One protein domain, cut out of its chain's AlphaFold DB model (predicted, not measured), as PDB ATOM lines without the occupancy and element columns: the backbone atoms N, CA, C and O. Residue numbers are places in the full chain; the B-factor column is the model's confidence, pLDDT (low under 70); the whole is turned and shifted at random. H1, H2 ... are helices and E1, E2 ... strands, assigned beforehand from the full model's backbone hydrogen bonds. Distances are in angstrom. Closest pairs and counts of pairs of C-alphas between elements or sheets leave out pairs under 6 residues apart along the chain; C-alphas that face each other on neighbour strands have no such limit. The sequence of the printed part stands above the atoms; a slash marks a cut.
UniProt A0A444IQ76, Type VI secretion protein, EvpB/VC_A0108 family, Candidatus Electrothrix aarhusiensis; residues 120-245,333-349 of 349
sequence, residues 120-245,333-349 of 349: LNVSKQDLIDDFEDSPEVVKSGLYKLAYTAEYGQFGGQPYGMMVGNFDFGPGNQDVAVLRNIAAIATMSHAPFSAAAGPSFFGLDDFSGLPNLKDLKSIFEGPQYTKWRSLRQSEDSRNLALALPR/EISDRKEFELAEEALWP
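AT A GLANCE: This is residues 120 to 245 and 333 to 349 of the 349 residues of the protein "Type VI secretion protein, EvpB/VC_A0108 family" of Candidatus Electrothrix aarhusiensis (UniProt A0A444IQ76). A small wall of three parallel strands, E1, E2 and E3, has the long helix H3 packed along one face, and H1, H2, H7 and H8 pack on parts of H3. One end of the long axis is H2 with the loop at Phe 154; at the other is a loose group, H4, H5, H6 and H9. The printed part has 143 residues, mostly helix, in the order H1 H2 E1 H3 E2 H4 H5 H6 H7 H8 E3 H9, and the sheet's order is E1 E2 E3. It is compact, with a radius of gyration of the C-alphas of 16.0 A, yet elongated, spanning 51 by 28 by 27 A.

IN THESE COORDINATES: Find C-alpha 124 at (187.614, 203.527, 270.254); there H1, residues 124 to 133, begins and runs 14.5 A. Next come H2, residues 141 to 151, 14.5 A, and E1, residues 162 to 168, 15.1 A. H3, residues 172 to 188, runs 24.5 A from C-alpha 172 at (180.822, 203.111, 282.108). Read on through E2, 192 to 196, H4, 198 to 201, H5, 206 to 211, H6, 215 to 219, H7, 222 to 231, 14.8 A, H8, 234 to 238, and E3, 239 to 242. H9, residues 336 to 344, runs 12.4 A to C-alpha 344 at (191.188, 185.285, 289.928).

HOW THE PARTS SIT: Start at the hub, H3, which is on the sheet at a height of 9.0 A, over E2 and E3, and runs along the strands, 5 degrees from E2 on the local plane; these are two layers, helix on one face. With residues 173 to 180 alone H3 touches H1, about perpendicular at 76 degrees, closest at C-alphas 177 and 128, 6.3 A. Residues 184 to 188 touch H2, C-alphas 188 and 147 being closest at 5.2 A, a shallow tilt of 17 degrees, the same way. Residues 172 to 179 touch H7, closest C-alphas 175 and 227 at 6.2 A, and residues 179 to 186 touch H8, closest C-alphas 182 and 235 at 5.3 A. H6 and H9 only just touch, with 3 pairs of C-alphas within 8 A, the closest being 215 and 341 at 6.8 A. H4 and H5 are close but not clearly touching, closest at C-alphas 198 and 206, 5.4 A. E1, H3, E2 form a strand-helix-strand unit, two parallel neighbour strands joined through a helix, with a right-handed crossover; E2, H4 to H8, E3 form another. Look for N 164 and O 193 at 2.8 A between E1 and E2, and N 242 and O 194 at 2.8 A between E2 and E3. Every O i to N i+4 pair is within hydrogen-bond range in H1, H3, H6 and H9; H2 has 5 of 7, H7 4 of 6, H5 0 of 2 with 2 of 3 O i to N i+3 pairs, H8 0 of 1 with 1 of 2, and H4 is too short for such a pair.

THE WHOLE: The two C-alphas farthest apart, Phe 154 and Asn 211, are 52.4 A apart. Residues 246 to 332 are not printed, and C-alphas 245 and 333 are 11.2 A apart across the cut. Of the links printed whole, none is long. Mean pLDDT of the printed part is 90.3, and no printed residue is under 70.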
ATOM      1  N   LEU A 120     191.611 196.138 260.628       93.38
ATOM      2  CA  LEU A 120     190.515 197.088 260.599       93.38
ATOM      3  C   LEU A 120     190.948 198.356 261.340       93.38
ATOM      4  O   LEU A 120     191.240 198.314 262.534       93.38
ATOM      5  N   ASN A 121     191.003 199.482 260.629       93.38
ATOM      6  CA  ASN A 121     191.285 200.776 261.243       93.38
ATOM      7  C   ASN A 121     189.997 201.376 261.807       93.38
ATOM      8  O   ASN A 121     189.152 201.834 261.038       93.38
ATOM      9  N   VAL A 122     189.863 201.369 263.129       92.75
ATOM     10  CA  VAL A 122     188.709 201.911 263.844       92.75
ATOM     11  C   VAL A 122     189.192 202.530 265.154       92.75
ATOM     12  O   VAL A 122     189.987 201.919 265.875       92.75
ATOM     13  N   SER A 123     188.719 203.737 265.477       92.62
ATOM     14  CA  SER A 123     188.999 204.349 266.774       92.62
ATOM     15  C   SER A 123     188.064 203.807 267.859       92.62
ATOM     16  O   SER A 123     186.975 203.301 267.591       92.62
ATOM     17  N   LYS A 124     188.466 203.940 269.129       90.75
ATOM     18  CA  LYS A 124     187.614 203.527 270.254       90.75
ATOM     19  C   LYS A 124     186.284 204.291 270.275       90.75
ATOM     20  O   LYS A 124     185.274 203.712 270.659       90.75
ATOM     21  N   GLN A 125     186.289 205.559 269.853       91.94
ATOM     22  CA  GLN A 125     185.084 206.383 269.784       91.94
ATOM     23  C   GLN A 125     184.146 205.911 268.672       91.94
ATOM     24  O   GLN A 125     182.961 205.754 268.928       91.94
ATOM     25  N   ASP A 126     184.677 205.567 267.496       93.06
ATOM     26  CA  ASP A 126     183.853 205.059 266.392       93.06
ATOM     27  C   ASP A 126     183.141 203.746 266.763       93.06
ATOM     28  O   ASP A 126     182.010 203.519 266.345       93.06
ATOM     29  N   LEU A 127     183.772 202.883 267.577       90.75
ATOM     30  CA  LEU A 127     183.106 201.685 268.111       90.75
ATOM     31  C   LEU A 127     181.972 202.035 269.074       90.75
ATOM     32  O   LEU A 127     180.944 201.365 269.067       90.75
ATOM     33  N   ILE A 128     182.165 203.043 269.929       92.62
ATOM     34  CA  ILE A 128     181.117 203.510 270.844       92.62
ATOM     35  C   ILE A 128     179.934 204.026 270.025       92.62
ATOM     36  O   ILE A 128     178.814 203.568 270.239       92.62
ATOM     37  N   ASP A 129     180.206 204.900 269.060       93.19
ATOM     38  CA  ASP A 129     179.190 205.532 268.226       93.19
ATOM     39  C   ASP A 129     178.433 204.482 267.386       93.19
ATOM     40  O   ASP A 129     177.206 204.475 267.381       93.19
ATOM     41  N   ASP A 130     179.124 203.502 266.781       93.19
ATOM     42  CA  ASP A 130     178.487 202.399 266.030       93.19
ATOM     43  C   ASP A 130     177.545 201.557 266.908       93.19
ATOM     44  O   ASP A 130     176.475 201.127 266.462       93.19
ATOM     45  N   PHE A 131     177.912 201.329 268.173       92.19
ATOM     46  CA  PHE A 131     177.066 200.604 269.118       92.19
ATOM     47  C   PHE A 131     175.906 201.433 269.672       92.19
ATOM     48  O   PHE A 131     174.892 200.841 270.044       92.19
ATOM     49  N   GLU A 132     176.037 202.755 269.756       90.19
ATOM     50  CA  GLU A 132     174.957 203.651 270.184       90.19
ATOM     51  C   GLU A 132     173.945 203.904 269.056       90.19
ATOM     52  O   GLU A 132     172.737 203.909 269.307       90.19
ATOM     53  N   ASP A 133     174.417 204.025 267.814       91.69
ATOM     54  CA  ASP A 133     173.578 204.192 266.620       91.69
ATOM     55  C   ASP A 133     172.819 202.907 266.254       91.69
ATOM     56  O   ASP A 133     171.728 202.938 265.668       91.69
ATOM     57  N   SER A 134     173.385 201.748 266.598       91.00
ATOM     58  CA  SER A 134     172.783 200.451 266.312       91.00
ATOM     59  C   SER A 134     171.730 200.075 267.361       91.00
ATOM     60  O   SER A 134     172.059 199.883 268.529       91.00
ATOM     61  N   PRO A 135     170.461 199.831 266.971       87.88
ATOM     62  CA  PRO A 135     169.415 199.462 267.929       87.88
ATOM     63  C   PRO A 135     169.649 198.086 268.571       87.88
ATOM     64  O   PRO A 135     169.138 197.804 269.652       87.88
ATOM     65  N   GLU A 136     170.396 197.214 267.891       89.50
ATOM     66  CA  GLU A 136     170.762 195.877 268.350       89.50
ATOM     67  C   GLU A 136     172.194 195.565 267.911       89.50
ATOM     68  O   GLU A 136     172.606 195.927 266.806       89.50
ATOM     69  N   VAL A 137     172.920 194.802 268.730       89.12
ATOM     70  CA  VAL A 137     174.314 194.405 268.470       89.12
ATOM     71  C   VAL A 137     174.471 193.689 267.119       89.12
ATOM     72  O   VAL A 137     175.443 193.921 266.407       89.12
ATOM     73  N   VAL A 138     173.472 192.903 266.703       90.75
ATOM     74  CA  VAL A 138     173.455 192.176 265.417       90.75
ATOM     75  C   VAL A 138     173.345 193.076 264.177       90.75
ATOM     76  O   VAL A 138     173.435 192.599 263.049       90.75
ATOM     77  N   LYS A 139     173.114 194.382 264.349       89.44
ATOM     78  CA  LYS A 139     173.058 195.358 263.246       89.44
ATOM     79  C   LYS A 139     174.281 196.272 263.186       89.44
ATOM     80  O   LYS A 139     174.404 197.004 262.198       89.44
ATOM     81  N   SER A 140     175.166 196.172 264.180       92.62
ATOM     82  CA  SER A 140     176.420 196.926 264.257       92.62
ATOM     83  C   SER A 140     177.331 196.664 263.061       92.62
ATOM     84  O   SER A 140     177.271 195.603 262.421       92.62
ATOM     85  N   GLY A 141     178.180 197.639 262.745       90.69
ATOM     86  CA  GLY A 141     179.225 197.503 261.741       90.69
ATOM     87  C   GLY A 141     180.177 196.357 262.074       90.69
ATOM     88  O   GLY A 141     180.463 195.530 261.206       90.69
ATOM     89  N   LEU A 142     180.584 196.235 263.344       90.50
ATOM     90  CA  LEU A 142     181.488 195.162 263.774       90.50
ATOM     91  C   LEU A 142     180.870 193.770 263.583       90.50
ATOM     92  O   LEU A 142     181.549 192.867 263.099       90.50
ATOM     93  N   TYR A 143     179.581 193.589 263.889       92.62
ATOM     94  CA  TYR A 143     178.899 192.310 263.666       92.62
ATOM     95  C   TYR A 143     178.818 191.947 262.178       92.62
ATOM     96  O   TYR A 143     179.017 190.790 261.806       92.62
ATOM     97  N   LYS A 144     178.563 192.927 261.304       91.62
ATOM     98  CA  LYS A 144     178.534 192.682 259.854       91.62
ATOM     99  C   LYS A 144     179.880 192.184 259.342       91.62
ATOM    100  O   LYS A 144     179.895 191.280 258.516       91.62
ATOM    101  N   LEU A 145     180.981 192.743 259.841       91.19
ATOM    102  CA  LEU A 145     182.329 192.320 259.465       91.19
ATOM    103  C   LEU A 145     182.667 190.952 260.068       91.19
ATOM    104  O   LEU A 145     182.937 190.013 259.330       91.19
ATOM    105  N   ALA A 146     182.574 190.806 261.391       90.25
ATOM    106  CA  ALA A 146     183.013 189.597 262.087       90.25
ATOM    107  C   ALA A 146     182.124 188.373 261.810       90.25
ATOM    108  O   ALA A 146     182.622 187.255 261.671       90.25
ATOM    109  N   TYR A 147     180.804 188.569 261.743       92.56
ATOM    110  CA  TYR A 147     179.838 187.487 261.574       92.56
ATOM    111  C   TYR A 147     179.301 187.409 260.147       92.56
ATOM    112  O   TYR A 147     179.441 186.376 259.508       92.56
ATOM    113  N   THR A 148     178.665 188.464 259.626       89.94
ATOM    114  CA  THR A 148     177.916 188.360 258.357       89.94
ATOM    115  C   THR A 148     178.811 188.154 257.135       89.94
ATOM    116  O   THR A 148     178.458 187.349 256.279       89.94
ATOM    117  N   ALA A 149     179.933 188.870 257.040       88.88
ATOM    118  CA  ALA A 149     180.819 188.828 255.877       88.88
ATOM    119  C   ALA A 149     181.618 187.520 255.786       88.88
ATOM    120  O   ALA A 149     181.840 187.029 254.683       88.88
ATOM    121  N   GLU A 150     181.982 186.943 256.934       87.56
ATOM    122  CA  GLU A 150     182.845 185.765 257.000       87.56
ATOM    123  C   GLU A 150     182.119 184.534 257.554       87.56
ATOM    124  O   GLU A 150     181.784 183.623 256.800       87.56
ATOM    125  N   TYR A 151     181.830 184.495 258.860       86.75
ATOM    126  CA  TYR A 151     181.291 183.299 259.525       86.75
ATOM    127  C   TYR A 151     179.932 182.838 258.961       86.75
ATOM    128  O   TYR A 151     179.694 181.647 258.769       86.75
ATOM    129  N   GLY A 152     179.030 183.782 258.698       85.69
ATOM    130  CA  GLY A 152     177.687 183.544 258.169       85.69
ATOM    131  C   GLY A 152     177.625 183.441 256.644       85.69
ATOM    132  O   GLY A 152     176.573 183.097 256.102       85.69
ATOM    133  N   GLN A 153     178.727 183.724 255.948       90.75
ATOM    134  CA  GLN A 153     178.796 183.705 254.493       90.75
ATOM    135  C   GLN A 153     179.226 182.323 253.990       90.75
ATOM    136  O   GLN A 153     180.197 181.724 254.452       90.75
ATOM    137  N   PHE A 154     178.531 181.807 252.974       86.12
ATOM    138  CA  PHE A 154     178.915 180.538 252.361       86.12
ATOM    139  C   PHE A 154     180.286 180.658 251.676       86.12
ATOM    140  O   PHE A 154     180.441 181.424 250.724       86.12
ATOM    141  N   GLY A 155     181.262 179.877 252.149       88.06
ATOM    142  CA  GLY A 155     182.642 179.901 251.655       88.06
ATOM    143  C   GLY A 155     183.521 181.011 252.245       88.06
ATOM    144  O   GLY A 155     184.642 181.176 251.763       88.06
ATOM    145  N   GLY A 156     183.035 181.746 253.252       86.25
ATOM    146  CA  GLY A 156     183.827 182.717 254.012       86.25
ATOM    147  C   GLY A 156     184.890 182.059 254.898       86.25
ATOM    148  O   GLY A 156     184.907 180.837 255.088       86.25
ATOM    149  N   GLN A 157     185.803 182.871 255.424       88.69
ATOM    150  CA  GLN A 157     186.887 182.437 256.300       88.69
ATOM    151  C   GLN A 157     186.650 182.987 257.709       88.69
ATOM    152  O   GLN A 157     186.962 184.145 257.971       88.69
ATOM    153  N   PRO A 158     186.097 182.187 258.637       90.62
ATOM    154  CA  PRO A 158     185.728 182.695 259.950       90.62
ATOM    155  C   PRO A 158     186.955 183.192 260.717       90.62
ATOM    156  O   PRO A 158     188.000 182.533 260.740       90.62
ATOM    157  N   TYR A 159     186.810 184.332 261.389       92.75
ATOM    158  CA  TYR A 159     187.850 184.848 262.271       92.75
ATOM    159  C   TYR A 159     188.027 183.927 263.478       92.75
ATOM    160  O   TYR A 159     187.066 183.602 264.167       92.75
ATOM    161  N   GLY A 160     189.268 183.520 263.751       91.56
ATOM    162  CA  GLY A 160     189.578 182.706 264.931       91.56
ATOM    163  C   GLY A 160     189.647 183.521 266.223       91.56
ATOM    164  O   GLY A 160     189.350 183.005 267.295       91.56
ATOM    165  N   MET A 161     190.048 184.788 266.130       93.69
ATOM    166  CA  MET A 161     190.240 185.681 267.269       93.69
ATOM    167  C   MET A 161     190.188 187.136 266.798       93.69
ATOM    168  O   MET A 161     190.615 187.447 265.687       93.69
ATOM    169  N   MET A 162     189.692 188.025 267.654       95.12
ATOM    170  CA  MET A 162     189.701 189.470 267.453       95.12
ATOM    171  C   MET A 162     190.665 190.126 268.446       95.12
ATOM    172  O   MET A 162     190.709 189.759 269.620       95.12
ATOM    173  N   VAL A 163     191.426 191.119 267.988       95.00
ATOM    174  CA  VAL A 163     192.416 191.818 268.819       95.00
ATOM    175  C   VAL A 163     192.133 193.310 268.785       95.00
ATOM    176  O   VAL A 163     192.137 193.927 267.722       95.00
ATOM    177  N   GLY A 164     191.877 193.892 269.951       93.50
ATOM    178  CA  GLY A 164     191.679 195.321 270.124       93.50
ATOM    179  C   GLY A 164     192.953 195.997 270.602       93.50
ATOM    180  O   GLY A 164     193.412 195.748 271.718       93.50
ATOM    181  N   ASN A 165     193.478 196.932 269.808       93.31
ATOM    182  CA  ASN A 165     194.543 197.824 270.264       93.31
ATOM    183  C   ASN A 165     193.992 198.970 271.132       93.31
ATOM    184  O   ASN A 165     194.179 200.147 270.829       93.31
ATOM    185  N   PHE A 166     193.264 198.621 272.189       91.62
ATOM    186  CA  PHE A 166     192.639 199.573 273.096       91.62
ATOM    187  C   PHE A 166     193.035 199.272 274.531       91.62
ATOM    188  O   PHE A 166     193.145 198.109 274.921       91.62
ATOM    189  N   ASP A 167     193.167 200.337 275.314       90.69
ATOM    190  CA  ASP A 167     193.216 200.256 276.763       90.69
ATOM    191  C   ASP A 167     191.805 200.438 277.320       90.69
ATOM    192  O   ASP A 167     191.144 201.461 277.086       90.69
ATOM    193  N   PHE A 168     191.333 199.441 278.057       92.25
ATOM    194  CA  PHE A 168     190.061 199.501 278.761       92.25
ATOM    195  C   PHE A 168     190.269 199.871 280.229       92.25
ATOM    196  O   PHE A 168     191.125 199.311 280.914       92.25
ATOM    197  N   GLY A 169     189.474 200.825 280.706       90.19
ATOM    198  CA  GLY A 169     189.352 201.201 282.109       90.19
ATOM    199  C   GLY A 169     188.039 200.699 282.729       90.19
ATOM    200  O   GLY A 169     187.252 200.009 282.079       90.19
ATOM    201  N   PRO A 170     187.736 201.095 283.977       86.94
ATOM    202  CA  PRO A 170     186.502 200.717 284.659       86.94
ATOM    203  C   PRO A 170     185.325 201.633 284.292       86.94
ATOM    204  O   PRO A 170     184.266 201.588 284.919       86.94
ATOM    205  N   GLY A 171     185.517 202.505 283.299       87.69
ATOM    206  CA  GLY A 171     184.542 203.491 282.865       87.69
ATOM    207  C   GLY A 171     183.250 202.855 282.353       87.69
ATOM    208  O   GLY A 171     183.229 201.768 281.780       87.69
ATOM    209  N   ASN A 172     182.143 203.575 282.527       88.69
ATOM    210  CA  ASN A 172     180.822 203.111 282.108       88.69
ATOM    211  C   ASN A 172     180.726 202.824 280.601       88.69
ATOM    212  O   ASN A 172     180.028 201.882 280.229       88.69
ATOM    213  N   GLN A 173     181.384 203.641 279.772       90.50
ATOM    214  CA  GLN A 173     181.433 203.476 278.316       90.50
ATOM    215  C   GLN A 173     182.283 202.258 277.940       90.50
ATOM    216  O   GLN A 173     181.806 201.379 277.232       90.50
ATOM    217  N   ASP A 174     183.478 202.137 278.517       92.00
ATOM    218  CA  ASP A 174     184.396 201.014 278.292       92.00
ATOM    219  C   ASP A 174     183.756 199.657 278.587       92.00
ATOM    220  O   ASP A 174     183.799 198.750 277.758       92.00
ATOM    221  N   VAL A 175     183.089 199.524 279.737       92.38
ATOM    222  CA  VAL A 175     182.403 198.277 280.100       92.38
ATOM    223  C   VAL A 175     181.196 198.010 279.192       92.38
ATOM    224  O   VAL A 175     180.887 196.851 278.909       92.38
ATOM    225  N   ALA A 176     180.506 199.050 278.712       91.94
ATOM    226  CA  ALA A 176     179.401 198.888 277.766       91.94
ATOM    227  C   ALA A 176     179.894 198.393 276.397       91.94
ATOM    228  O   ALA A 176     179.300 197.464 275.849       91.94
ATOM    229  N   VAL A 177     181.003 198.947 275.898       93.19
ATOM    230  CA  VAL A 177     181.676 198.492 274.674       93.19
ATOM    231  C   VAL A 177     182.135 197.049 274.824       93.19
ATOM    232  O   VAL A 177     181.789 196.217 273.991       93.19
ATOM    233  N   LEU A 178     182.832 196.714 275.916       93.75
ATOM    234  CA  LEU A 178     183.270 195.342 276.186       93.75
ATOM    235  C   LEU A 178     182.096 194.366 276.213       93.75
ATOM    236  O   LEU A 178     182.192 193.287 275.642       93.75
ATOM    237  N   ARG A 179     180.965 194.743 276.818       93.44
ATOM    238  CA  ARG A 179     179.757 193.909 276.828       93.44
ATOM    239  C   ARG A 179     179.209 193.656 275.422       93.44
ATOM    240  O   ARG A 179     178.825 192.530 275.122       93.44
ATOM    241  N   ASN A 180     179.168 194.678 274.569       93.62
ATOM    242  CA  ASN A 180     178.687 194.531 273.194       93.62
ATOM    243  C   ASN A 180     179.658 193.689 272.351       93.62
ATOM    244  O   ASN A 180     179.222 192.796 271.630       93.62
ATOM    245  N   ILE A 181     180.967 193.912 272.502       94.38
ATOM    246  CA  ILE A 181     182.008 193.106 271.854       94.38
ATOM    247  C   ILE A 181     181.941 191.651 272.330       94.38
ATOM    248  O   ILE A 181     182.040 190.755 271.501       94.38
ATOM    249  N   ALA A 182     181.712 191.401 273.623       94.19
ATOM    250  CA  ALA A 182     181.547 190.052 274.165       94.19
ATOM    251  C   ALA A 182     180.398 189.308 273.483       94.19
ATOM    252  O   ALA A 182     180.565 188.168 273.064       94.19
ATOM    253  N   ALA A 183     179.249 189.971 273.319       93.44
ATOM    254  CA  ALA A 183     178.104 189.388 272.632       93.44
ATOM    255  C   ALA A 183     178.431 189.051 271.164       93.44
ATOM    256  O   ALA A 183     178.097 187.963 270.698       93.44
ATOM    257  N   ILE A 184     179.138 189.937 270.446       93.50
ATOM    258  CA  ILE A 184     179.594 189.667 269.068       93.50
ATOM    259  C   ILE A 184     180.569 188.491 269.043       93.50
ATOM    260  O   ILE A 184     180.376 187.573 268.252       93.50
ATOM    261  N   ALA A 185     181.562 188.487 269.933       94.62
ATOM    262  CA  ALA A 185     182.566 187.436 270.059       94.62
ATOM    263  C   ALA A 185     181.934 186.063 270.335       94.62
ATOM    264  O   ALA A 185     182.348 185.063 269.748       94.62
ATOM    265  N   THR A 186     180.891 186.008 271.172       93.62
ATOM    266  CA  THR A 186     180.105 184.788 271.400       93.62
ATOM    267  C   THR A 186     179.357 184.345 270.151       93.62
ATOM    268  O   THR A 186     179.375 183.158 269.833       93.62
ATOM    269  N   MET A 187     178.723 185.269 269.425       92.19
ATOM    270  CA  MET A 187     177.975 184.941 268.206       92.19
ATOM    271  C   MET A 187     178.886 184.487 267.059       92.19
ATOM    272  O   MET A 187     178.510 183.588 266.312       92.19
ATOM    273  N   SER A 188     180.071 185.088 266.909       92.25
ATOM    274  CA  SER A 188     181.048 184.742 265.868       92.25
ATOM    275  C   SER A 188     182.011 183.626 266.269       92.25
ATOM    276  O   SER A 188     182.829 183.224 265.446       92.25
ATOM    277  N   HIS A 189     181.938 183.133 267.511       92.50
ATOM    278  CA  HIS A 189     182.894 182.182 268.086       92.50
ATOM    279  C   HIS A 189     184.361 182.634 267.965       92.50
ATOM    280  O   HIS A 189     185.259 181.804 267.837       92.50
ATOM    281  N   ALA A 190     184.594 183.946 268.025       94.25
ATOM    282  CA  ALA A 190     185.914 184.555 267.903       94.25
ATOM    283  C   ALA A 190     186.219 185.339 269.187       94.25
ATOM    284  O   ALA A 190     185.707 186.450 269.343       94.25
ATOM    285  N   PRO A 191     187.012 184.787 270.125       94.62
ATOM    286  CA  PRO A 191     187.376 185.484 271.352       94.62
ATOM    287  C   PRO A 191     188.037 186.832 271.065       94.62
ATOM    288  O   PRO A 191     188.801 186.964 270.109       94.62
ATOM    289  N   PHE A 192     187.759 187.828 271.899       95.62
ATOM    290  CA  PHE A 192     188.328 189.163 271.811       95.62
ATOM    291  C   PHE A 192     189.373 189.383 272.905       95.62
ATOM    292  O   PHE A 192     189.091 189.179 274.088       95.62
ATOM    293  N   SER A 193     190.562 189.846 272.517       94.94
ATOM    294  CA  SER A 193     191.620 190.252 273.445       94.94
ATOM    295  C   SER A 193     191.973 191.726 273.301       94.94
ATOM    296  O   SER A 193     192.079 192.234 272.187       94.94
ATOM    297  N   ALA A 194     192.178 192.414 274.420       94.62
ATOM    298  CA  ALA A 194     192.644 193.800 274.471       94.62
ATOM    299  C   ALA A 194     193.478 194.048 275.735       94.62
ATOM    300  O   ALA A 194     193.663 193.127 276.526       94.62
ATOM    301  N   ALA A 195     193.974 195.270 275.946       93.06
ATOM    302  CA  ALA A 195     194.693 195.613 277.170       93.06
ATOM    303  C   ALA A 195     193.757 196.165 278.253       93.06
ATOM    304  O   ALA A 195     192.851 196.956 277.974       93.06
ATOM    305  N   ALA A 196     194.021 195.806 279.510       91.62
ATOM    306  CA  ALA A 196     193.549 196.593 280.649       91.62
ATOM    307  C   ALA A 196     194.515 197.764 280.860       91.62
ATOM    308  O   ALA A 196     195.717 197.542 280.938       91.62
ATOM    309  N   GLY A 197     194.016 199.000 280.933       89.06
ATOM    310  CA  GLY A 197     194.849 200.184 281.179       89.06
ATOM    311  C   GLY A 197     195.212 200.372 282.662       89.06
ATOM    312  O   GLY A 197     194.576 199.768 283.526       89.06
ATOM    313  N   PRO A 198     196.158 201.271 283.005       88.75
ATOM    314  CA  PRO A 198     196.496 201.563 284.406       88.75
ATOM    315  C   PRO A 198     195.289 202.114 285.187       88.75
ATOM    316  O   PRO A 198     195.063 201.775 286.352       88.75
ATOM    317  N   SER A 199     194.442 202.884 284.494       87.62
ATOM    318  CA  SER A 199     193.200 203.445 285.031       87.62
ATOM    319  C   SER A 199     192.207 202.375 285.492       87.62
ATOM    320  O   SER A 199     191.363 202.658 286.342       87.62
ATOM    321  N   PHE A 200     192.328 201.136 284.995       87.12
ATOM    322  CA  PHE A 200     191.559 199.978 285.453       87.12
ATOM    323  C   PHE A 200     191.788 199.652 286.928       87.12
ATOM    324  O   PHE A 200     190.890 199.138 287.579       87.12
ATOM    325  N   PHE A 201     192.957 199.995 287.468       87.31
ATOM    326  CA  PHE A 201     193.304 199.784 288.873       87.31
ATOM    327  C   PHE A 201     193.151 201.056 289.719       87.31
ATOM    328  O   PHE A 201     193.463 201.047 290.908       87.31
ATOM    329  N   GLY A 202     192.674 202.155 289.121       84.38
ATOM    330  CA  GLY A 202     192.686 203.478 289.748       84.38
ATOM    331  C   GLY A 202     194.091 204.073 289.870       84.38
ATOM    332  O   GLY A 202     194.328 204.880 290.764       84.38
ATOM    333  N   LEU A 203     195.015 203.647 289.004       85.81
ATOM    334  CA  LEU A 203     196.381 204.152 288.929       85.81
ATOM    335  C   LEU A 203     196.558 205.016 287.676       85.81
ATOM    336  O   LEU A 203     195.935 204.759 286.646       85.81
ATOM    337  N   ASP A 204     197.452 205.999 287.753       81.94
ATOM    338  CA  ASP A 204     197.898 206.756 286.577       81.94
ATOM    339  C   ASP A 204     199.006 206.010 285.812       81.94
ATOM    340  O   ASP A 204     199.140 206.170 284.600       81.94
ATOM    341  N   ASP A 205     199.765 205.157 286.511       83.50
ATOM    342  CA  ASP A 205     200.867 204.370 285.962       83.50
ATOM    343  C   ASP A 205     200.922 202.948 286.548       83.50
ATOM    344  O   ASP A 205     200.554 202.709 287.703       83.50
ATOM    345  N   PHE A 206     201.414 201.993 285.755       84.31
ATOM    346  CA  PHE A 206     201.507 200.588 286.156       84.31
ATOM    347  C   PHE A 206     202.533 200.334 287.256       84.31
ATOM    348  O   PHE A 206     202.347 199.379 288.011       84.31
ATOM    349  N   SER A 207     203.538 201.198 287.432       83.56
ATOM    350  CA  SER A 207     204.545 201.067 288.499       83.56
ATOM    351  C   SER A 207     203.933 200.974 289.904       83.56
ATOM    352  O   SER A 207     204.546 200.436 290.825       83.56
ATOM    353  N   GLY A 208     202.708 201.479 290.091       82.75
ATOM    354  CA  GLY A 208     201.972 201.386 291.351       82.75
ATOM    355  C   GLY A 208     201.317 200.026 291.626       82.75
ATOM    356  O   GLY A 208     200.938 199.768 292.768       82.75
ATOM    357  N   LEU A 209     201.182 199.144 290.630       85.69
ATOM    358  CA  LEU A 209     200.427 197.891 290.747       85.69
ATOM    359  C   LEU A 209     201.005 196.926 291.798       85.69
ATOM    360  O   LEU A 209     200.219 196.408 292.597       85.69
ATOM    361  N   PRO A 210     202.336 196.721 291.907       85.88
ATOM    362  CA  PRO A 210     202.911 195.883 292.964       85.88
ATOM    363  C   PRO A 210     202.616 196.395 294.384       85.88
ATOM    364  O   PRO A 210     202.566 195.606 295.328       85.88
ATOM    365  N   ASN A 211     202.369 197.700 294.545       85.81
ATOM    366  CA  ASN A 211     202.071 198.311 295.843       85.81
ATOM    367  C   ASN A 211     200.616 198.083 296.292       85.81
ATOM    368  O   ASN A 211     200.288 198.312 297.463       85.81
ATOM    369  N   LEU A 212     199.739 197.617 295.397       85.06
ATOM    370  CA  LEU A 212     198.357 197.289 295.729       85.06
ATOM    371  C   LEU A 212     198.309 195.969 296.502       85.06
ATOM    372  O   LEU A 212     198.520 194.888 295.953       85.06
ATOM    373  N   LYS A 213     198.019 196.054 297.803       80.56
ATOM    374  CA  LYS A 213     198.025 194.885 298.696       80.56
ATOM    375  C   LYS A 213     196.907 193.886 298.410       80.56
ATOM    376  O   LYS A 213     197.148 192.695 298.540       80.56
ATOM    377  N   ASP A 214     195.716 194.370 298.068       83.81
ATOM    378  CA  ASP A 214     194.535 193.531 297.857       83.81
ATOM    379  C   ASP A 214     193.725 194.040 296.660       83.81
ATOM    380  O   ASP A 214     193.011 195.040 296.755       83.81
ATOM    381  N   LEU A 215     193.875 193.361 295.519       85.56
ATOM    382  CA  LEU A 215     193.156 193.691 294.286       85.56
ATOM    383  C   LEU A 215     191.663 193.366 294.385       85.56
ATOM    384  O   LEU A 215     190.836 194.094 293.837       85.56
ATOM    385  N   LYS A 216     191.307 192.323 295.136       86.56
ATOM    386  CA  LYS A 216     189.924 191.877 295.283       86.56
ATOM    387  C   LYS A 216     189.072 192.945 295.958       86.56
ATOM    388  O   LYS A 216     188.030 193.337 295.434       86.56
ATOM    389  N   SER A 217     189.569 193.508 297.061       87.88
ATOM    390  CA  SER A 217     188.908 194.628 297.747       87.88
ATOM    391  C   SER A 217     188.719 195.854 296.844       87.88
ATOM    392  O   SER A 217     187.718 196.561 296.961       87.88
ATOM    393  N   ILE A 218     189.652 196.112 295.919       87.31
ATOM    394  CA  ILE A 218     189.538 197.223 294.962       87.31
ATOM    395  C   ILE A 218     188.375 196.959 294.000       87.31
ATOM    396  O   ILE A 218     187.515 197.828 293.836       87.31
ATOM    397  N   PHE A 219     188.294 195.758 293.421       87.38
ATOM    398  CA  PHE A 219     187.239 195.391 292.470       87.38
ATOM    399  C   PHE A 219     185.851 195.194 293.097       87.38
ATOM    400  O   PHE A 219     184.835 195.268 292.399       87.38
ATOM    401  N   GLU A 220     185.761 195.022 294.415       88.62
ATOM    402  CA  GLU A 220     184.489 195.062 295.147       88.62
ATOM    403  C   GLU A 220     183.898 196.479 295.251       88.62
ATOM    404  O   GLU A 220     182.699 196.638 295.511       88.62
ATOM    405  N   GLY A 221     184.702 197.511 294.975       87.94
ATOM    406  CA  GLY A 221     184.290 198.907 295.016       87.94
ATOM    407  C   GLY A 221     183.069 199.229 294.127       87.94
ATOM    408  O   GLY A 221     182.834 198.578 293.100       87.94
ATOM    409  N   PRO A 222     182.287 200.278 294.460       88.19
ATOM    410  CA  PRO A 222     181.087 200.655 293.702       88.19
ATOM    411  C   PRO A 222     181.363 200.986 292.231       88.19
ATOM    412  O   PRO A 222     180.531 200.697 291.368       88.19
ATOM    413  N   GLN A 223     182.540 201.542 291.930       86.88
ATOM    414  CA  GLN A 223     182.957 201.902 290.570       86.88
ATOM    415  C   GLN A 223     183.015 200.695 289.618       86.88
ATOM    416  O   GLN A 223     182.702 200.826 288.441       86.88
ATOM    417  N   TYR A 224     183.296 199.496 290.136       90.69
ATOM    418  CA  TYR A 224     183.396 198.265 289.352       90.69
ATOM    419  C   TYR A 224     182.083 197.475 289.299       90.69
ATOM    420  O   TYR A 224     182.072 196.333 288.847       90.69
ATOM    421  N   THR A 225     180.952 198.040 289.733       91.56
ATOM    422  CA  THR A 225     179.658 197.327 289.728       91.56
ATOM    423  C   THR A 225     179.305 196.800 288.333       91.56
ATOM    424  O   THR A 225     178.897 195.647 288.188       91.56
ATOM    425  N   LYS A 226     179.520 197.608 287.287       90.88
ATOM    426  CA  LYS A 226     179.289 197.174 285.901       90.88
ATOM    427  C   LYS A 226     180.303 196.133 285.440       90.88
ATOM    428  O   LYS A 226     179.913 195.196 284.756       90.88
ATOM    429  N   TRP A 227     181.569 196.272 285.831       90.81
ATOM    430  CA  TRP A 227     182.609 195.287 285.529       90.81
ATOM    431  C   TRP A 227     182.287 193.921 286.147       90.81
ATOM    432  O   TRP A 227     182.300 192.907 285.456       90.81
ATOM    433  N   ARG A 228     181.888 193.888 287.424       91.00
ATOM    434  CA  ARG A 228     181.446 192.660 288.098       91.00
ATOM    435  C   ARG A 228     180.215 192.054 287.426       91.00
ATOM    436  O   ARG A 228     180.164 190.843 287.240       91.00
ATOM    437  N   SER A 229     179.258 192.884 287.007       92.12
ATOM    438  CA  SER A 229     178.108 192.417 286.225       92.12
ATOM    439  C   SER A 229     178.519 191.844 284.865       92.12
ATOM    440  O   SER A 229     177.924 190.859 284.442       92.12
ATOM    441  N   LEU A 230     179.515 192.431 284.190       92.00
ATOM    442  CA  LEU A 230     180.053 191.903 282.937       92.00
ATOM    443  C   LEU A 230     180.706 190.538 283.163       92.00
ATOM    444  O   LEU A 230     180.405 189.617 282.419       92.00
ATOM    445  N   ARG A 231     181.518 190.380 284.214       90.94
ATOM    446  CA  ARG A 231     182.165 189.101 284.568       90.94
ATOM    447  C   ARG A 231     181.188 187.975 284.906       90.94
ATOM    448  O   ARG A 231     181.533 186.810 284.766       90.94
ATOM    449  N   GLN A 232     179.997 188.317 285.393       91.06
ATOM    450  CA  GLN A 232     178.927 187.350 285.655       91.06
ATOM    451  C   GLN A 232     178.108 187.014 284.402       91.06
ATOM    452  O   GLN A 232     177.303 186.085 284.440       91.06
ATOM    453  N   SER A 233     178.278 187.770 283.314       93.06
ATOM    454  CA  SER A 233     177.598 187.505 282.050       93.06
ATOM    455  C   SER A 233     178.131 186.228 281.411       93.06
ATOM    456  O   SER A 233     179.308 185.902 281.522       93.06
ATOM    457  N   GLU A 234     177.283 185.517 280.675       92.00
ATOM    458  CA  GLU A 234     177.721 184.314 279.972       92.00
ATOM    459  C   GLU A 234     178.712 184.632 278.838       92.00
ATOM    460  O   GLU A 234     179.654 183.870 278.596       92.00
ATOM    461  N   ASP A 235     178.523 185.787 278.198       91.94
ATOM    462  CA  ASP A 235     179.309 186.245 277.052       91.94
ATOM    463  C   ASP A 235     180.751 186.623 277.407       91.94
ATOM    464  O   ASP A 235     181.631 186.587 276.547       91.94
ATOM    465  N   SER A 236     181.043 186.943 278.674       91.81
ATOM    466  CA  SER A 236     182.389 187.375 279.076       91.81
ATOM    467  C   SER A 236     183.442 186.275 278.963       91.81
ATOM    468  O   SER A 236     184.627 186.574 279.029       91.81
ATOM    469  N   ARG A 237     183.039 185.015 278.747       92.25
ATOM    470  CA  ARG A 237     183.959 183.898 278.472       92.25
ATOM    471  C   ARG A 237     184.835 184.120 277.236       92.25
ATOM    472  O   ARG A 237     185.900 183.525 277.138       92.25
ATOM    473  N   ASN A 238     184.367 184.942 276.297       92.94
ATOM    474  CA  ASN A 238     185.067 185.250 275.053       92.94
ATOM    475  C   ASN A 238     185.836 186.574 275.135       92.94
ATOM    476  O   ASN A 238     186.251 187.089 274.104       92.94
ATOM    477  N   LEU A 239     186.011 187.142 276.331       93.69
ATOM    478  CA  LEU A 239     186.818 188.336 276.558       93.69
ATOM    479  C   LEU A 239     188.088 187.988 277.334       93.69
ATOM    480  O   LEU A 239     188.031 187.298 278.350       93.69
ATOM    481  N   ALA A 240     189.214 188.546 276.902       92.19
ATOM    482  CA  ALA A 240     190.478 188.503 277.626       92.19
ATOM    483  C   ALA A 240     191.097 189.904 277.688       92.19
ATOM    484  O   ALA A 240     191.287 190.556 276.661       92.19
ATOM    485  N   LEU A 241     191.430 190.374 278.890       93.69
ATOM    486  CA  LEU A 241     192.161 191.626 279.076       93.69
ATOM    487  C   LEU A 241     193.580 191.323 279.549       93.69
ATOM    488  O   LEU A 241     193.763 190.823 280.658       93.69
ATOM    489  N   ALA A 242     194.555 191.622 278.696       92.44
ATOM    490  CA  ALA A 242     195.969 191.393 278.933       92.44
ATOM    491  C   ALA A 242     196.642 192.602 279.600       92.44
ATOM    492  O   ALA A 242     196.313 193.759 279.324       92.44
ATOM    493  N   LEU A 243     197.605 192.330 280.467       90.88
ATOM    494  CA  LEU A 243     198.503 193.284 281.110       90.88
ATOM    495  C   LEU A 243     199.803 192.544 281.467       90.88
ATOM    496  O   LEU A 243     199.795 191.327 281.412       90.88
ATOM    497  N   PRO A 244     200.888 193.226 281.862       89.81
ATOM    498  CA  PRO A 244     201.192 194.639 281.652       89.81
ATOM    499  C   PRO A 244     201.667 194.881 280.213       89.81
ATOM    500  O   PRO A 244     201.893 193.945 279.451       89.81
ATOM    501  N   ARG A 245     201.860 196.141 279.813       90.81
ATOM    502  CA  ARG A 245     202.463 196.418 278.501       90.81
ATOM    503  C   ARG A 245     203.909 195.918 278.447       90.81
ATOM    504  O   ARG A 245     204.596 195.851 279.471       90.81
ATOM    505  N   GLU A 333     207.456 194.050 287.214       89.12
ATOM    506  CA  GLU A 333     207.623 192.668 287.653       89.12
ATOM    507  C   GLU A 333     206.394 192.241 288.460       89.12
ATOM    508  O   GLU A 333     206.034 192.860 289.467       89.12
ATOM    509  N   ILE A 334     205.737 191.175 288.011       89.75
ATOM    510  CA  ILE A 334     204.581 190.593 288.688       89.75
ATOM    511  C   ILE A 334     205.064 189.382 289.487       89.75
ATOM    512  O   ILE A 334     205.624 188.443 288.933       89.75
ATOM    513  N   SER A 335     204.853 189.405 290.804       90.88
ATOM    514  CA  SER A 335     205.103 188.231 291.652       90.88
ATOM    515  C   SER A 335     204.042 187.149 291.435       90.88
ATOM    516  O   SER A 335     202.889 187.487 291.181       90.88
ATOM    517  N   ASP A 336     204.379 185.877 291.660       90.06
ATOM    518  CA  ASP A 336     203.452 184.738 291.518       90.06
ATOM    519  C   ASP A 336     202.128 184.934 292.274       90.06
ATOM    520  O   ASP A 336     201.050 184.594 291.797       90.06
ATOM    521  N   ARG A 337     202.179 185.542 293.466       89.50
ATOM    522  CA  ARG A 337     200.963 185.860 294.226       89.50
ATOM    523  C   ARG A 337     200.094 186.890 293.502       89.50
ATOM    524  O   ARG A 337     198.872 186.793 293.536       89.50
ATOM    525  N   LYS A 338     200.718 187.908 292.909       89.75
ATOM    526  CA  LYS A 338     200.015 188.982 292.203       89.75
ATOM    527  C   LYS A 338     199.447 188.489 290.873       89.75
ATOM    528  O   LYS A 338     198.338 188.876 290.534       89.75
ATOM    529  N   GLU A 339     200.180 187.624 290.178       91.31
ATOM    530  CA  GLU A 339     199.727 186.889 288.991       91.31
ATOM    531  C   GLU A 339     198.445 186.112 289.313       91.31
ATOM    532  O   GLU A 339     197.414 186.345 288.684       91.31
ATOM    533  N   PHE A 340     198.464 185.323 290.390       90.62
ATOM    534  CA  PHE A 340     197.301 184.556 290.826       90.62
ATOM    535  C   PHE A 340     196.102 185.449 291.193       90.62
ATOM    536  O   PHE A 340     194.976 185.181 290.775       90.62
ATOM    537  N   GLU A 341     196.329 186.540 291.935       90.69
ATOM    538  CA  GLU A 341     195.275 187.512 292.270       90.69
ATOM    539  C   GLU A 341     194.677 188.177 291.013       90.69
ATOM    540  O   GLU A 341     193.472 188.410 290.957       90.69
ATOM    541  N   LEU A 342     195.485 188.470 289.988       90.81
ATOM    542  CA  LEU A 342     195.007 189.020 288.712       90.81
ATOM    543  C   LEU A 342     194.200 187.987 287.914       90.81
ATOM    544  O   LEU A 342     193.143 188.323 287.373       90.81
ATOM    545  N   ALA A 343     194.653 186.733 287.897       90.00
ATOM    546  CA  ALA A 343     193.959 185.632 287.242       90.00
ATOM    547  C   ALA A 343     192.584 185.356 287.882       90.00
ATOM    548  O   ALA A 343     191.592 185.190 287.165       90.00
ATOM    549  N   GLU A 344     192.476 185.388 289.220       89.44
ATOM    550  CA  GLU A 344     191.188 185.285 289.928       89.44
ATOM    551  C   GLU A 344     190.218 186.417 289.550       89.44
ATOM    552  O   GLU A 344     188.997 186.230 289.528       89.44
ATOM    553  N   GLU A 345     190.750 187.585 289.193       87.81
ATOM    554  CA  GLU A 345     189.986 188.758 288.770       87.81
ATOM    555  C   GLU A 345     189.691 188.793 287.257       87.81
ATOM    556  O   GLU A 345     189.126 189.769 286.756       87.81
ATOM    557  N   ALA A 346     189.949 187.680 286.556       84.62
ATOM    558  CA  ALA A 346     189.733 187.482 285.118       84.62
ATOM    559  C   ALA A 346     190.576 188.410 284.224       84.62
ATOM    560  O   ALA A 346     190.140 188.820 283.145       84.62
ATOM    561  N   LEU A 347     191.787 188.728 284.678       88.44
ATOM    562  CA  LEU A 347     192.801 189.446 283.916       88.44
ATOM    563  C   LEU A 347     193.955 188.504 283.553       88.44
ATOM    564  O   LEU A 347     194.172 187.499 284.225       88.44
ATOM    565  N   TRP A 348     194.653 188.802 282.458       87.31
ATOM    566  CA  TRP A 348     195.720 187.969 281.902       87.31
ATOM    567  C   TRP A 348     197.064 188.692 282.091       87.31
ATOM    568  O   TRP A 348     197.345 189.600 281.306       87.31
ATOM    569  N   PRO A 349     197.810 188.380 283.165       85.44
ATOM    570  CA  PRO A 349     199.071 189.035 283.527       85.44
ATOM    571  C   PRO A 349     200.292 188.618 282.694       85.44
ATOM    572  O   PRO A 349     200.214 187.595 281.971       85.44
TER     573      PRO A 349